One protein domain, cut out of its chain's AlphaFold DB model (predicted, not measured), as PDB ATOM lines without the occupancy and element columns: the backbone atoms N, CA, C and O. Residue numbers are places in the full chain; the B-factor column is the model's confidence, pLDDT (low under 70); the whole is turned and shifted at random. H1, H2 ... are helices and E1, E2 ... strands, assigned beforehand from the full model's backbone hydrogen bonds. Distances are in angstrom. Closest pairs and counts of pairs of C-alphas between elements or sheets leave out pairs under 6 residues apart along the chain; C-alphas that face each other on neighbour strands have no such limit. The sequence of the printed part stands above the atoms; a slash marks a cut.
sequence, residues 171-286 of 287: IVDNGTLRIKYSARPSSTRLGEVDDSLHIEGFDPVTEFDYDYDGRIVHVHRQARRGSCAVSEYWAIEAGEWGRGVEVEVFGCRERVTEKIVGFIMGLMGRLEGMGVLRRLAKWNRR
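This is residues 171 to 286 of the 287 residues of an uncharacterized protein of Corynespora cassiicola Philippines (UniProt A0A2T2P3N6). A twisted sheet of six strands has one long helix, H1, crossing slantwise over one face, while the other face is bare. A short helix, H2, turns off at the end of H1, and residues 187 to 192, in the loop between E2 and E3, stick out from the body. The printed part has 116 residues, with named elements in the order E1 E2 E3 E4 E5 E6 H1 H2; the sheet has that same strand order, all antiparallel, a meander in which each strand is the neighbour of the one before. The class is mixed, and the whole is compact, with a radius of gyration of the C-alphas of 14.8 A and spans of 41 by 33 by 29 A.

E1, residues 171 to 173, begins at C-alpha 171 (183.297, 148.413, 196.846). E2 is residues 178 to 183, E3 197 to 203 with 19.7 A, E4 208 to 212, E5 216 to 221 and E6 230 to 235. H1, residues 254 to 273, is 29.0 A long. H2, residues 276 to 284, ends at C-alpha 284 (177.357, 150.053, 217.090).

E1 and E2 form a hairpin, with N 172 and O 179 at 2.9 A. E3 and E4 form another, with N 201 and O 210 at 2.9 A. H1 is on the sheet at a height of 9.3 A. H1 and H2 are close but not clearly touching; their closest C-alphas, of Leu 271 and Leu 277, are 6.1 A apart, and their lines are about perpendicular at 82 degrees. H2 is not on the sheet. Every O i to N i+4 pair is within hydrogen-bond range in H2, and 14 of 16 in H1.

The printed part has no cut. The links E2 to E3 and E6 to H1 are long. The pLDDT is under 70 in residues 184 to 194, 223 to 231 and 248 to 256.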
ATOM      1  N   ILE A 171     183.957 149.426 197.665       76.19
ATOM      2  CA  ILE A 171     183.297 148.413 196.846       76.19
ATOM      3  C   ILE A 171     184.071 147.122 197.048       76.19
ATOM      4  O   ILE A 171     185.249 147.034 196.700       76.19
ATOM      5  N   VAL A 172     183.412 146.125 197.626       78.56
ATOM      6  CA  VAL A 172     183.971 144.783 197.771       78.56
ATOM      7  C   VAL A 172     183.238 143.866 196.805       78.56
ATOM      8  O   VAL A 172     182.038 143.639 196.948       78.56
ATOM      9  N   ASP A 173     183.968 143.366 195.809       77.44
ATOM     10  CA  ASP A 173     183.479 142.387 194.840       77.44
ATOM     11  C   ASP A 173     184.219 141.059 195.059       77.44
ATOM     12  O   ASP A 173     185.446 140.982 194.937       77.44
ATOM     13  N   ASN A 174     183.472 140.014 195.420       74.94
ATOM     14  CA  ASN A 174     183.991 138.648 195.560       74.94
ATOM     15  C   ASN A 174     183.538 137.736 194.400       74.94
ATOM     16  O   ASN A 174     183.428 136.521 194.543       74.94
ATOM     17  N   GLY A 175     183.141 138.315 193.266       74.81
ATOM     18  CA  GLY A 175     182.610 137.605 192.099       74.81
ATOM     19  C   GLY A 175     181.194 137.048 192.282       74.81
ATOM     20  O   GLY A 175     180.479 136.866 191.303       74.81
ATOM     21  N   THR A 176     180.760 136.802 193.521       76.06
ATOM     22  CA  THR A 176     179.401 136.336 193.855       76.06
ATOM     23  C   THR A 176     178.534 137.402 194.507       76.06
ATOM     24  O   THR A 176     177.331 137.214 194.625       76.06
ATOM     25  N   LEU A 177     179.136 138.476 195.007       79.38
ATOM     26  CA  LEU A 177     178.435 139.503 195.759       79.38
ATOM     27  C   LEU A 177     179.169 140.821 195.577       79.38
ATOM     28  O   LEU A 177     180.386 140.878 195.780       79.38
ATOM     29  N   ARG A 178     178.422 141.858 195.204       83.12
ATOM     30  CA  ARG A 178     178.924 143.228 195.145       83.12
ATOM     31  C   ARG A 178     178.351 143.991 196.313       83.12
ATOM     32  O   ARG A 178     177.137 144.133 196.400       83.12
ATOM     33  N   ILE A 179     179.227 144.458 197.191       85.19
ATOM     34  CA  ILE A 179     178.862 145.249 198.360       85.19
ATOM     35  C   ILE A 179     179.429 146.645 198.175       85.19
ATOM     36  O   ILE A 179     180.614 146.790 197.877       85.19
ATOM     37  N   LYS A 180     178.597 147.655 198.391       88.31
ATOM     38  CA  LYS A 180     178.978 149.058 198.426       88.31
ATOM     39  C   LYS A 180     178.670 149.595 199.822       88.31
ATOM     40  O   LYS A 180     177.545 149.500 200.305       88.31
ATOM     41  N   TYR A 181     179.702 150.096 200.490       84.38
ATOM     42  CA  TYR A 181     179.566 150.777 201.775       84.38
ATOM     43  C   TYR A 181     179.400 152.260 201.510       84.38
ATOM     44  O   TYR A 181     180.183 152.835 200.759       84.38
ATOM     45  N   SER A 182     178.414 152.881 202.137       84.56
ATOM     46  CA  SER A 182     178.240 154.326 202.091       84.56
ATOM     47  C   SER A 182     177.876 154.829 203.477       84.56
ATOM     48  O   SER A 182     177.070 154.209 204.170       84.56
ATOM     49  N   ALA A 183     178.432 155.973 203.874       78.38
ATOM     50  CA  ALA A 183     177.801 156.761 204.922       78.38
ATOM     51  C   ALA A 183     176.412 157.154 204.411       78.38
ATOM     52  O   ALA A 183     176.282 157.599 203.263       78.38
ATOM     53  N   ARG A 184     175.369 156.925 205.215       69.81
ATOM     54  CA  ARG A 184     174.018 157.305 204.814       69.81
ATOM     55  C   ARG A 184     174.041 158.808 204.520       69.81
ATOM     56  O   ARG A 184     174.502 159.569 205.369       69.81
ATOM     57  N   PRO A 185     173.607 159.268 203.332       58.50
ATOM     58  CA  PRO A 185     173.488 160.697 203.102       58.50
ATOM     59  C   PRO A 185     172.517 161.208 204.159       58.50
ATOM     60  O   PRO A 185     171.368 160.758 204.194       58.50
ATOM     61  N   SER A 186     173.016 162.049 205.066       57.34
ATOM     62  CA  SER A 186     172.277 162.526 206.227       57.34
ATOM     63  C   SER A 186     170.914 163.019 205.760       57.34
ATOM     64  O   SER A 186     170.790 164.012 205.036       57.34
ATOM     65  N   SER A 187     169.866 162.260 206.098       52.34
ATOM     66  CA  SER A 187     168.508 162.690 205.801       52.34
ATOM     67  C   SER A 187     168.356 164.015 206.536       52.34
ATOM     68  O   SER A 187     168.562 164.074 207.745       52.34
ATOM     69  N   THR A 188     168.061 165.092 205.815       49.38
ATOM     70  CA  THR A 188     168.137 166.478 206.307       49.38
ATOM     71  C   THR A 188     167.071 166.811 207.370       49.38
ATOM     72  O   THR A 188     166.717 167.970 207.581       49.38
ATOM     73  N   ARG A 189     166.508 165.805 208.048       45.78
ATOM     74  CA  ARG A 189     165.589 165.969 209.166       45.78
ATOM     75  C   ARG A 189     166.364 166.444 210.397       45.78
ATOM     76  O   ARG A 189     166.901 165.653 211.152       45.78
ATOM     77  N   LEU A 190     166.363 167.765 210.580       53.06
ATOM     78  CA  LEU A 190     166.584 168.461 211.854       53.06
ATOM     79  C   LEU A 190     167.870 168.078 212.612       53.06
ATOM     80  O   LEU A 190     167.828 167.723 213.781       53.06
ATOM     81  N   GLY A 191     169.027 168.255 211.970       59.69
ATOM     82  CA  GLY A 191     170.295 168.493 212.676       59.69
ATOM     83  C   GLY A 191     170.953 167.297 213.368       59.69
ATOM     84  O   GLY A 191     172.020 167.478 213.950       59.69
ATOM     85  N   GLU A 192     170.379 166.099 213.281       59.16
ATOM     86  CA  GLU A 192     171.012 164.873 213.764       59.16
ATOM     87  C   GLU A 192     171.825 164.247 212.625       59.16
ATOM     88  O   GLU A 192     171.285 163.766 211.626       59.16
ATOM     89  N   VAL A 193     173.151 164.341 212.737       61.59
ATOM     90  CA  VAL A 193     174.075 163.660 211.829       61.59
ATOM     91  C   VAL A 193     174.073 162.190 212.229       61.59
ATOM     92  O   VAL A 193     174.825 161.770 213.102       61.59
ATOM     93  N   ASP A 194     173.158 161.427 211.641       65.12
ATOM     94  CA  ASP A 194     173.148 159.978 211.785       65.12
ATOM     95  C   ASP A 194     174.238 159.398 210.878       65.12
ATOM     96  O   ASP A 194     174.024 159.173 209.685       65.12
ATOM     97  N   ASP A 195     175.426 159.186 211.448       70.75
ATOM     98  CA  ASP A 195     176.565 158.522 210.800       70.75
ATOM     99  C   ASP A 195     176.331 157.004 210.626       70.75
ATOM    100  O   ASP A 195     177.278 156.218 210.566       70.75
ATOM    101  N   SER A 196     175.073 156.554 210.549       75.31
ATOM    102  CA  SER A 196     174.736 155.142 210.403       75.31
ATOM    103  C   SER A 196     175.347 154.553 209.128       75.31
ATOM    104  O   SER A 196     175.205 155.065 208.011       75.31
ATOM    105  N   LEU A 197     176.081 153.449 209.306       81.69
ATOM    106  CA  LEU A 197     176.705 152.722 208.207       81.69
ATOM    107  C   LEU A 197     175.614 152.092 207.338       81.69
ATOM    108  O   LEU A 197     174.909 151.187 207.784       81.69
ATOM    109  N   HIS A 198     175.528 152.523 206.082       85.31
ATOM    110  CA  HIS A 198     174.629 151.939 205.099       85.31
ATOM    111  C   HIS A 198     175.391 150.981 204.184       85.31
ATOM    112  O   HIS A 198     176.460 151.308 203.656       85.31
ATOM    113  N   ILE A 199     174.841 149.784 204.001       88.88
ATOM    114  CA  ILE A 199     175.403 148.763 203.122       88.88
ATOM    115  C   ILE A 199     174.375 148.455 202.051       88.88
ATOM    116  O   ILE A 199     173.294 147.978 202.366       88.88
ATOM    117  N   GLU A 200     174.732 148.658 200.793       91.81
ATOM    118  CA  GLU A 200     173.921 148.224 199.659       91.81
ATOM    119  C   GLU A 200     174.656 147.129 198.886       91.81
ATOM    120  O   GLU A 200     175.892 147.056 198.872       91.81
ATOM    121  N   GLY A 201     173.911 146.240 198.243       90.88
ATOM    122  CA  GLY A 201     174.516 145.208 197.427       90.88
ATOM    123  C   GLY A 201     173.571 144.545 196.447       90.88
ATOM    124  O   GLY A 201     172.354 144.690 196.505       90.88
ATOM    125  N   PHE A 202     174.185 143.816 195.523       89.94
ATOM    126  CA  PHE A 202     173.491 143.061 194.490       89.94
ATOM    127  C   PHE A 202     174.072 141.655 194.398       89.94
ATOM    128  O   PHE A 202     175.297 141.480 194.303       89.94
ATOM    129  N   ASP A 203     173.189 140.658 194.399       85.19
ATOM    130  CA  ASP A 203     173.543 139.272 194.111       85.19
ATOM    131  C   ASP A 203     173.135 138.899 192.671       85.19
ATOM    132  O   ASP A 203     171.944 138.729 192.390       85.19
ATOM    133  N   PRO A 204     174.101 138.702 191.752       79.88
ATOM    134  CA  PRO A 204     173.811 138.331 190.370       79.88
ATOM    135  C   PRO A 204     173.203 136.930 190.218       79.88
ATOM    136  O   PRO A 204     172.627 136.642 189.172       79.88
ATOM    137  N   VAL A 205     173.337 136.046 191.213       79.69
ATOM    138  CA  VAL A 205     172.801 134.676 191.146       79.69
ATOM    139  C   VAL A 205     171.301 134.665 191.420       79.69
ATOM    140  O   VAL A 205     170.552 133.931 190.771       79.69
ATOM    141  N   THR A 206     170.859 135.464 192.387       82.81
ATOM    142  CA  THR A 206     169.454 135.526 192.809       82.81
ATOM    143  C   THR A 206     168.686 136.705 192.211       82.81
ATOM    144  O   THR A 206     167.456 136.702 192.265       82.81
ATOM    145  N   GLU A 207     169.390 137.657 191.585       86.50
ATOM    146  CA  GLU A 207     168.847 138.919 191.062       86.50
ATOM    147  C   GLU A 207     168.169 139.770 192.155       86.50
ATOM    148  O   GLU A 207     167.196 140.483 191.886       86.50
ATOM    149  N   PHE A 208     168.652 139.672 193.396       86.06
ATOM    150  CA  PHE A 208     168.190 140.510 194.499       86.06
ATOM    151  C   PHE A 208     169.102 141.719 194.679       86.06
ATOM    152  O   PHE A 208     170.324 141.584 194.795       86.06
ATOM    153  N   ASP A 209     168.471 142.887 194.754       87.44
ATOM    154  CA  ASP A 209     169.065 144.090 195.318       87.44
ATOM    155  C   ASP A 209     168.759 144.080 196.820       87.44
ATOM    156  O   ASP A 209     167.657 143.710 197.227       87.44
ATOM    157  N   TYR A 210     169.707 144.456 197.663       90.38
ATOM    158  CA  TYR A 210     169.459 144.552 199.097       90.38
ATOM    159  C   TYR A 210     170.167 145.752 199.703       90.38
ATOM    160  O   TYR A 210     171.224 146.178 199.232       90.38
ATOM    161  N   ASP A 211     169.580 146.276 200.769       90.62
ATOM    162  CA  ASP A 211     170.164 147.342 201.563       90.62
ATOM    163  C   ASP A 211     170.016 147.052 203.058       90.62
ATOM    164  O   ASP A 211     169.058 146.420 203.493       90.62
ATOM    165  N   TYR A 212     171.023 147.433 203.836       86.75
ATOM    166  CA  TYR A 212     171.076 147.260 205.279       86.75
ATOM    167  C   TYR A 212     171.426 148.590 205.930       86.75
ATOM    168  O   TYR A 212     172.431 149.218 205.582       86.75
ATOM    169  N   ASP A 213     170.602 149.015 206.881       82.31
ATOM    170  CA  ASP A 213     170.757 150.280 207.606       82.31
ATOM    171  C   ASP A 213     171.343 150.114 209.018       82.31
ATOM    172  O   ASP A 213     171.333 151.050 209.814       82.31
ATOM    173  N   GLY A 214     171.847 148.920 209.340       78.75
ATOM    174  CA  GLY A 214     172.342 148.585 210.676       78.75
ATOM    175  C   GLY A 214     171.314 147.881 211.563       78.75
ATOM    176  O   GLY A 214     171.698 147.345 212.602       78.75
ATOM    177  N   ARG A 215     170.036 147.842 211.163       77.25
ATOM    178  CA  ARG A 215     168.960 147.169 211.914       77.25
ATOM    179  C   ARG A 215     168.098 146.283 211.027       77.25
ATOM    180  O   ARG A 215     167.784 145.150 211.386       77.25
ATOM    181  N   ILE A 216     167.727 146.793 209.861       79.38
ATOM    182  CA  ILE A 216     166.789 146.157 208.947       79.38
ATOM    183  C   ILE A 216     167.510 145.868 207.638       79.38
ATOM    184  O   ILE A 216     168.153 146.739 207.053       79.38
ATOM    185  N   VAL A 217     167.401 144.623 207.177       85.12
ATOM    186  CA  VAL A 217     167.755 144.232 205.814       85.12
ATOM    187  C   VAL A 217     166.505 144.372 204.956       85.12
ATOM    188  O   VAL A 217     165.492 143.702 205.180       85.12
ATOM    189  N   HIS A 218     166.583 145.225 203.948       85.19
ATOM    190  CA  HIS A 218     165.625 145.277 202.861       85.19
ATOM    191  C   HIS A 218     166.118 144.395 201.729       85.19
ATOM    192  O   HIS A 218     167.243 144.545 201.258       85.19
ATOM    193  N   VAL A 219     165.262 143.487 201.267       86.50
ATOM    194  CA  VAL A 219     165.525 142.702 200.061       86.50
ATOM    195  C   VAL A 219     164.514 143.123 199.008       86.50
ATOM    196  O   VAL A 219     163.306 142.921 199.158       86.50
ATOM    197  N   HIS A 220     165.011 143.718 197.931       83.88
ATOM    198  CA  HIS A 220     164.228 144.129 196.781       83.88
ATOM    199  C   HIS A 220     164.381 143.094 195.683       83.88
ATOM    200  O   HIS A 220     165.475 142.794 195.202       83.88
ATOM    201  N   ARG A 221     163.249 142.564 195.229       82.31
ATOM    202  CA  ARG A 221     163.232 141.790 193.997       82.31
ATOM    203  C   ARG A 221     162.985 142.728 192.836       82.31
ATOM    204  O   ARG A 221     161.907 143.322 192.748       82.31
ATOM    205  N   GLN A 222     163.946 142.817 191.922       72.50
ATOM    206  CA  GLN A 222     163.740 143.581 190.705       72.50
ATOM    207  C   GLN A 222     162.518 143.012 189.977       72.50
ATOM    208  O   GLN A 222     162.434 141.819 189.666       72.50
ATOM    209  N   ALA A 223     161.512 143.859 189.771       54.91
ATOM    210  CA  ALA A 223     160.288 143.470 189.100       54.91
ATOM    211  C   ALA A 223     160.625 143.063 187.661       54.91
ATOM    212  O   ALA A 223     160.791 143.914 186.785       54.91
ATOM    213  N   ARG A 224     160.695 141.755 187.383       56.03
ATOM    214  CA  ARG A 224     160.679 141.276 185.996       56.03
ATOM    215  C   ARG A 224     159.418 141.845 185.345       56.03
ATOM    216  O   ARG A 224     158.354 141.824 185.970       56.03
ATOM    217  N   ARG A 225     159.541 142.412 184.136       45.00
ATOM    218  CA  ARG A 225     158.443 143.091 183.416       45.00
ATOM    219  C   ARG A 225     157.143 142.278 183.542       45.00
ATOM    220  O   ARG A 225     157.049 141.194 182.978       45.00
ATOM    221  N   GLY A 226     156.176 142.794 184.304       50.97
ATOM    222  CA  GLY A 226     154.874 142.155 184.546       50.97
ATOM    223  C   GLY A 226     154.639 141.578 185.952       50.97
ATOM    224  O   GLY A 226     153.509 141.208 186.257       50.97
ATOM    225  N   SER A 227     155.641 141.530 186.835       52.47
ATOM    226  CA  SER A 227     155.455 141.201 188.261       52.47
ATOM    227  C   SER A 227     155.523 142.454 189.136       52.47
ATOM    228  O   SER A 227     156.309 143.354 188.855       52.47
ATOM    229  N   CYS A 228     154.705 142.533 190.191       44.06
ATOM    230  CA  CYS A 228     154.841 143.585 191.202       44.06
ATOM    231  C   CYS A 228     156.230 143.502 191.845       44.06
ATOM    232  O   CYS A 228     156.658 142.407 192.204       44.06
ATOM    233  N   ALA A 229     156.890 144.648 192.029       57.25
ATOM    234  CA  ALA A 229     158.023 144.741 192.938       57.25
ATOM    235  C   ALA A 229     157.538 144.297 194.324       57.25
ATOM    236  O   ALA A 229     156.548 144.827 194.840       57.25
ATOM    237  N   VAL A 230     158.171 143.262 194.861       62.69
ATOM    238  CA  VAL A 230     157.946 142.797 196.226       62.69
ATOM    239  C   VAL A 230     159.213 143.152 196.984       62.69
ATOM    240  O   VAL A 230     160.300 142.723 196.593       62.69
ATOM    241  N   SER A 231     159.048 143.971 198.015       66.25
ATOM    242  CA  SER A 231     160.079 144.255 199.008       66.25
ATOM    243  C   SER A 231     159.690 143.516 200.280       66.25
ATOM    244  O   SER A 231     158.530 143.583 200.700       66.25
ATOM    245  N   GLU A 232     160.637 142.789 200.855       73.81
ATOM    246  CA  GLU A 232     160.463 142.074 202.119       73.81
ATOM    247  C   GLU A 232     161.413 142.653 203.167       73.81
ATOM    248  O   GLU A 232     162.527 143.076 202.838       73.81
ATOM    249  N   TYR A 233     160.944 142.690 204.415       74.12
ATOM    250  CA  TYR A 233     161.628 143.333 205.534       74.12
ATOM    251  C   TYR A 233     162.068 142.284 206.540       74.12
ATOM    252  O   TYR A 233     161.281 141.421 206.939       74.12
ATOM    253  N   TRP A 234     163.324 142.397 206.955       75.81
ATOM    254  CA  TRP A 234     163.966 141.437 207.834       75.81
ATOM    255  C   TRP A 234     164.728 142.196 208.915       75.81
ATOM    256  O   TRP A 234     165.714 142.872 208.624       75.81
ATOM    257  N   ALA A 235     164.254 142.120 210.157       75.56
ATOM    258  CA  ALA A 235     164.952 142.698 211.298       75.56
ATOM    259  C   ALA A 235     166.041 141.724 211.755       75.56
ATOM    260  O   ALA A 235     165.742 140.602 212.157       75.56
ATOM    261  N   ILE A 236     167.304 142.139 211.645       77.88
ATOM    262  CA  ILE A 236     168.442 141.374 212.154       77.88
ATOM    263  C   ILE A 236     169.467 142.359 212.706       77.88
ATOM    264  O   ILE A 236     170.131 143.086 211.956       77.88
ATOM    265  N   GLU A 237     169.640 142.357 214.023       79.19
ATOM    266  CA  GLU A 237     170.716 143.115 214.641       79.19
ATOM    267  C   GLU A 237     172.066 142.450 214.353       79.19
ATOM    268  O   GLU A 237     172.293 141.274 214.650       79.19
ATOM    269  N   ALA A 238     173.014 143.214 213.804       78.19
ATOM    270  CA  ALA A 238     174.345 142.698 213.473       78.19
ATOM    271  C   ALA A 238     175.093 142.123 214.692       78.19
ATOM    272  O   ALA A 238     175.962 141.267 214.527       78.19
ATOM    273  N   GLY A 239     174.788 142.612 215.899       78.44
ATOM    274  CA  GLY A 239     175.373 142.127 217.150       78.44
ATOM    275  C   GLY A 239     174.803 140.791 217.626       78.44
ATOM    276  O   GLY A 239     175.502 140.065 218.331       78.44
ATOM    277  N   GLU A 240     173.577 140.468 217.221       81.19
ATOM    278  CA  GLU A 240     172.872 139.240 217.595       81.19
ATOM    279  C   GLU A 240     173.053 138.127 216.560       81.19
ATOM    280  O   GLU A 240     172.761 136.966 216.840       81.19
ATOM    281  N   TRP A 241     173.576 138.449 215.371       78.50
ATOM    282  CA  TRP A 241     173.822 137.453 214.336       78.50
ATOM    283  C   TRP A 241     174.797 136.354 214.795       78.50
ATOM    284  O   TRP A 241     175.946 136.610 215.162       78.50
ATOM    285  N   GLY A 242     174.362 135.105 214.636       80.25
ATOM    286  CA  GLY A 242     175.162 133.896 214.768       80.25
ATOM    287  C   GLY A 242     174.580 132.768 213.915       80.25
ATOM    288  O   GLY A 242     173.416 132.805 213.509       80.25
ATOM    289  N   ARG A 243     175.379 131.733 213.624       74.69
ATOM    290  CA  ARG A 243     174.858 130.535 212.944       74.69
ATOM    291  C   ARG A 243     173.722 129.926 213.766       74.69
ATOM    292  O   ARG A 243     173.954 129.486 214.887       74.69
ATOM    293  N   GLY A 244     172.534 129.851 213.172       74.81
ATOM    294  CA  GLY A 244     171.344 129.290 213.813       74.81
ATOM    295  C   GLY A 244     170.417 130.316 214.466       74.81
ATOM    296  O   GLY A 244     169.488 129.900 215.149       74.81
ATOM    297  N   VAL A 245     170.636 131.620 214.259       77.81
ATOM    298  CA  VAL A 245     169.643 132.643 214.617       77.81
ATOM    299  C   VAL A 245     168.368 132.410 213.816       77.81
ATOM    300  O   VAL A 245     168.415 132.248 212.596       77.81
ATOM    301  N   GLU A 246     167.235 132.366 214.508       72.62
ATOM    302  CA  GLU A 246     165.928 132.316 213.872       72.62
ATOM    303  C   GLU A 246     165.610 133.703 213.310       72.62
ATOM    304  O   GLU A 246     165.723 134.709 214.006       72.62
ATOM    305  N   VAL A 247     165.283 133.763 212.022       71.94
ATOM    306  CA  VAL A 247     164.993 135.024 211.345       71.94
ATOM    307  C   VAL A 247     163.482 135.122 211.174       71.94
ATOM    308  O   VAL A 247     162.876 134.304 210.479       71.94
ATOM    309  N   GLU A 248     162.883 136.131 211.800       66.81
ATOM    310  CA  GLU A 248     161.447 136.374 211.721       66.81
ATOM    311  C   GLU A 248     161.081 137.035 210.384       66.81
ATOM    312  O   GLU A 248     161.661 138.047 209.980       66.81
ATOM    313  N   VAL A 249     160.118 136.437 209.674       59.44
ATOM    314  CA  VAL A 249     159.637 136.947 208.387       59.44
ATOM    315  C   VAL A 249     158.462 137.893 208.603       59.44
ATOM    316  O   VAL A 249     157.382 137.462 209.009       59.44
ATOM    317  N   PHE A 250     158.603 139.147 208.183       55.94
ATOM    318  CA  PHE A 250     157.478 140.076 208.099       55.94
ATOM    319  C   PHE A 250     157.045 140.250 206.635       55.94
ATOM    320  O   PHE A 250     157.528 141.131 205.923       55.94
ATOM    321  N   GLY A 251     156.140 139.393 206.140       51.19
ATOM    322  CA  GLY A 251     155.733 139.457 204.729       51.19
ATOM    323  C   GLY A 251     154.772 138.373 204.232       51.19
ATOM    324  O   GLY A 251     154.450 137.414 204.925       51.19
ATOM    325  N   CYS A 252     154.267 138.554 203.004       43.50
ATOM    326  CA  CYS A 252     153.183 137.758 202.421       43.50
ATOM    327  C   CYS A 252     153.690 136.702 201.415       43.50
ATOM    328  O   CYS A 252     154.355 137.049 200.442       43.50
ATOM    329  N   ARG A 253     153.213 135.454 201.598       52.50
ATOM    330  CA  ARG A 253     153.398 134.187 200.840       52.50
ATOM    331  C   ARG A 253     154.547 133.257 201.268       52.50
ATOM    332  O   ARG A 253     155.682 133.367 200.824       52.50
ATOM    333  N   GLU A 254     154.110 132.167 201.892       54.09
ATOM    334  CA  GLU A 254     154.852 131.026 202.452       54.09
ATOM    335  C   GLU A 254     155.843 130.297 201.512       54.09
ATOM    336  O   GLU A 254     156.839 129.744 201.970       54.09
ATOM    337  N   ARG A 255     155.636 130.310 200.185       61.75
ATOM    338  CA  ARG A 255     156.539 129.615 199.233       61.75
ATOM    339  C   ARG A 255     157.696 130.463 198.710       61.75
ATOM    340  O   ARG A 255     158.646 129.920 198.152       61.75
ATOM    341  N   VAL A 256     157.591 131.787 198.793       66.06
ATOM    342  CA  VAL A 256     158.674 132.689 198.363       66.06
ATOM    343  C   VAL A 256     159.690 132.844 199.498       66.06
ATOM    344  O   VAL A 256     160.893 132.898 199.242       66.06
ATOM    345  N   THR A 257     159.203 132.755 200.733       72.31
ATOM    346  CA  THR A 257     159.963 132.834 201.978       72.31
ATOM    347  C   THR A 257     161.120 131.852 202.065       72.31
ATOM    348  O   THR A 257     162.220 132.287 202.356       72.31
ATOM    349  N   GLU A 258     160.963 130.564 201.742       79.00
ATOM    350  CA  GLU A 258     162.069 129.595 201.898       79.00
ATOM    351  C   GLU A 258     163.313 129.957 201.069       79.00
ATOM    352  O   GLU A 258     164.445 129.840 201.540       79.00
ATOM    353  N   LYS A 259     163.115 130.436 199.834       80.88
ATOM    354  CA  LYS A 259     164.228 130.847 198.967       80.88
ATOM    355  C   LYS A 259     164.901 132.114 199.477       80.88
ATOM    356  O   LYS A 259     166.120 132.222 199.379       80.88
ATOM    357  N   ILE A 260     164.117 133.052 200.002       78.94
ATOM    358  CA  ILE A 260     164.628 134.319 200.528       78.94
ATOM    359  C   ILE A 260     165.337 134.091 201.864       78.94
ATOM    360  O   ILE A 260     166.451 134.567 202.028       78.94
ATOM    361  N   VAL A 261     164.781 133.270 202.758       83.31
ATOM    362  CA  VAL A 261     165.443 132.842 204.002       83.31
ATOM    363  C   VAL A 261     166.775 132.169 203.684       83.31
ATOM    364  O   VAL A 261     167.803 132.545 204.242       83.31
ATOM    365  N   GLY A 262     166.792 131.215 202.747       85.88
ATOM    366  CA  GLY A 262     168.030 130.559 202.322       85.88
ATOM    367  C   GLY A 262     169.061 131.546 201.764       85.88
ATOM    368  O   GLY A 262     170.250 131.438 202.071       85.88
ATOM    369  N   PHE A 263     168.609 132.540 200.994       86.25
ATOM    370  CA  PHE A 263     169.457 133.622 200.499       86.25
ATOM    371  C   PHE A 263     170.019 134.483 201.640       86.25
ATOM    372  O   PHE A 263     171.232 134.664 201.697       86.25
ATOM    373  N   ILE A 264     169.183 134.951 202.570       83.88
ATOM    374  CA  ILE A 264     169.593 135.794 203.705       83.88
ATOM    375  C   ILE A 264     170.594 135.055 204.591       83.88
ATOM    376  O   ILE A 264     171.647 135.599 204.909       83.88
ATOM    377  N   MET A 265     170.331 133.791 204.920       87.81
ATOM    378  CA  MET A 265     171.257 132.962 205.699       87.81
ATOM    379  C   MET A 265     172.609 132.807 204.991       87.81
ATOM    380  O   MET A 265     173.667 132.925 205.614       87.81
ATOM    381  N   GLY A 266     172.586 132.580 203.674       88.12
ATOM    382  CA  GLY A 266     173.794 132.503 202.855       88.12
ATOM    383  C   GLY A 266     174.558 133.829 202.798       88.12
ATOM    384  O   GLY A 266     175.784 133.838 202.927       88.12
ATOM    385  N   LEU A 267     173.846 134.945 202.640       85.62
ATOM    386  CA  LEU A 267     174.395 136.299 202.623       85.62
ATOM    387  C   LEU A 267     175.072 136.629 203.954       85.62
ATOM    388  O   LEU A 267     176.247 136.991 203.972       85.62
ATOM    389  N   MET A 268     174.364 136.448 205.065       87.12
ATOM    390  CA  MET A 268     174.875 136.757 206.397       87.12
ATOM    391  C   MET A 268     176.076 135.875 206.758       87.12
ATOM    392  O   MET A 268     177.071 136.381 207.275       87.12
ATOM    393  N   GLY A 269     176.073 134.596 206.365       89.38
ATOM    394  CA  GLY A 269     177.246 133.726 206.495       89.38
ATOM    395  C   GLY A 269     178.465 134.214 205.695       89.38
ATOM    396  O   GLY A 269     179.597 134.125 206.174       89.38
ATOM    397  N   ARG A 270     178.262 134.782 204.495       88.88
ATOM    398  CA  ARG A 270     179.347 135.408 203.713       88.88
ATOM    399  C   ARG A 270     179.854 136.687 204.384       88.88
ATOM    400  O   ARG A 270     181.066 136.856 204.504       88.88
ATOM    401  N   LEU A 271     178.958 137.553 204.860       85.69
ATOM    402  CA  LEU A 271     179.320 138.784 205.578       85.69
ATOM    403  C   LEU A 271     180.091 138.487 206.872       85.69
ATOM    404  O   LEU A 271     181.052 139.189 207.202       85.69
ATOM    405  N   GLU A 272     179.716 137.422 207.581       89.12
ATOM    406  CA  GLU A 272     180.439 136.910 208.745       89.12
ATOM    407  C   GLU A 272     181.844 136.423 208.368       89.12
ATOM    408  O   GLU A 272     182.824 136.826 209.001       89.12
ATOM    409  N   GLY A 273     181.962 135.619 207.302       88.00
ATOM    410  CA  GLY A 273     183.244 135.130 206.782       88.00
ATOM    411  C   GLY A 273     184.189 136.253 206.339       88.00
ATOM    412  O   GLY A 273     185.402 136.142 206.493       88.00
ATOM    413  N   MET A 274     183.636 137.372 205.870       87.81
ATOM    414  CA  MET A 274     184.380 138.587 205.512       87.81
ATOM    415  C   MET A 274     184.693 139.500 206.718       87.81
ATOM    416  O   MET A 274     185.284 140.576 206.563       87.81
ATOM    417  N   GLY A 275     184.260 139.127 207.928       88.25
ATOM    418  CA  GLY A 275     184.436 139.921 209.147       88.25
ATOM    419  C   GLY A 275     183.676 141.252 209.141       88.25
ATOM    420  O   GLY A 275     184.012 142.157 209.907       88.25
ATOM    421  N   VAL A 276     182.679 141.412 208.266       87.56
ATOM    422  CA  VAL A 276     181.900 142.651 208.121       87.56
ATOM    423  C   VAL A 276     180.982 142.837 209.324       87.56
ATOM    424  O   VAL A 276     181.001 143.895 209.947       87.56
ATOM    425  N   LEU A 277     180.276 141.779 209.730       87.69
ATOM    426  CA  LEU A 277     179.359 141.824 210.875       87.69
ATOM    427  C   LEU A 277     180.080 142.160 212.189       87.69
ATOM    428  O   LEU A 277     179.583 142.953 212.979       87.69
ATOM    429  N   ARG A 278     181.312 141.668 212.390       88.75
ATOM    430  CA  ARG A 278     182.122 142.043 213.567       88.75
ATOM    431  C   ARG A 278     182.496 143.524 213.570       88.75
ATOM    432  O   ARG A 278     182.550 144.137 214.635       88.75
ATOM    433  N   ARG A 279     182.781 144.098 212.396       87.25
ATOM    434  CA  ARG A 279     183.095 145.528 212.256       87.25
ATOM    435  C   ARG A 279     181.868 146.388 212.545       87.25
ATOM    436  O   ARG A 279     181.987 147.322 213.331       87.25
ATOM    437  N   LEU A 280     180.711 146.013 212.000       83.50
ATOM    438  CA  LEU A 280     179.412 146.624 212.297       83.50
ATOM    439  C   LEU A 280     179.074 146.572 213.792       83.50
ATOM    440  O   LEU A 280     178.819 147.603 214.403       83.50
ATOM    441  N   ALA A 281     179.158 145.393 214.410       85.69
ATOM    442  CA  ALA A 281     178.871 145.221 215.833       85.69
ATOM    443  C   ALA A 281     179.814 146.051 216.721       85.69
ATOM    444  O   ALA A 281     179.398 146.589 217.744       85.69
ATOM    445  N   LYS A 282     181.091 146.188 216.335       87.38
ATOM    446  CA  LYS A 282     182.049 147.057 217.036       87.38
ATOM    447  C   LYS A 282     181.707 148.537 216.872       87.38
ATOM    448  O   LYS A 282     181.921 149.301 217.808       87.38
ATOM    449  N   TRP A 283     181.231 148.931 215.694       81.44
ATOM    450  CA  TRP A 283     180.821 150.301 215.409       81.44
ATOM    451  C   TRP A 283     179.590 150.690 216.240       81.44
ATOM    452  O   TRP A 283     179.634 151.703 216.925       81.44
ATOM    453  N   ASN A 284     178.583 149.815 216.317       78.38
ATOM    454  CA  ASN A 284     177.357 150.053 217.090       78.38
ATOM    455  C   ASN A 284     177.590 150.204 218.609       78.38
ATOM    456  O   ASN A 284     176.786 150.808 219.295       78.38
ATOM    457  N   ARG A 285     178.695 149.675 219.155       80.44
ATOM    458  CA  ARG A 285     179.057 149.849 220.581       80.44
ATOM    459  C   ARG A 285     179.754 151.178 220.893       80.44
ATOM    460  O   ARG A 285     180.109 151.405 222.046       80.44
ATOM    461  N   ARG A 286     180.101 151.970 219.872       80.12
ATOM    462  CA  ARG A 286     180.855 153.226 220.031       80.12
ATOM    463  C   ARG A 286     179.975 154.474 220.000       80.12
ATOM    464  O   ARG A 286     180.477 155.517 220.412       80.12
TER     465      ARG A 286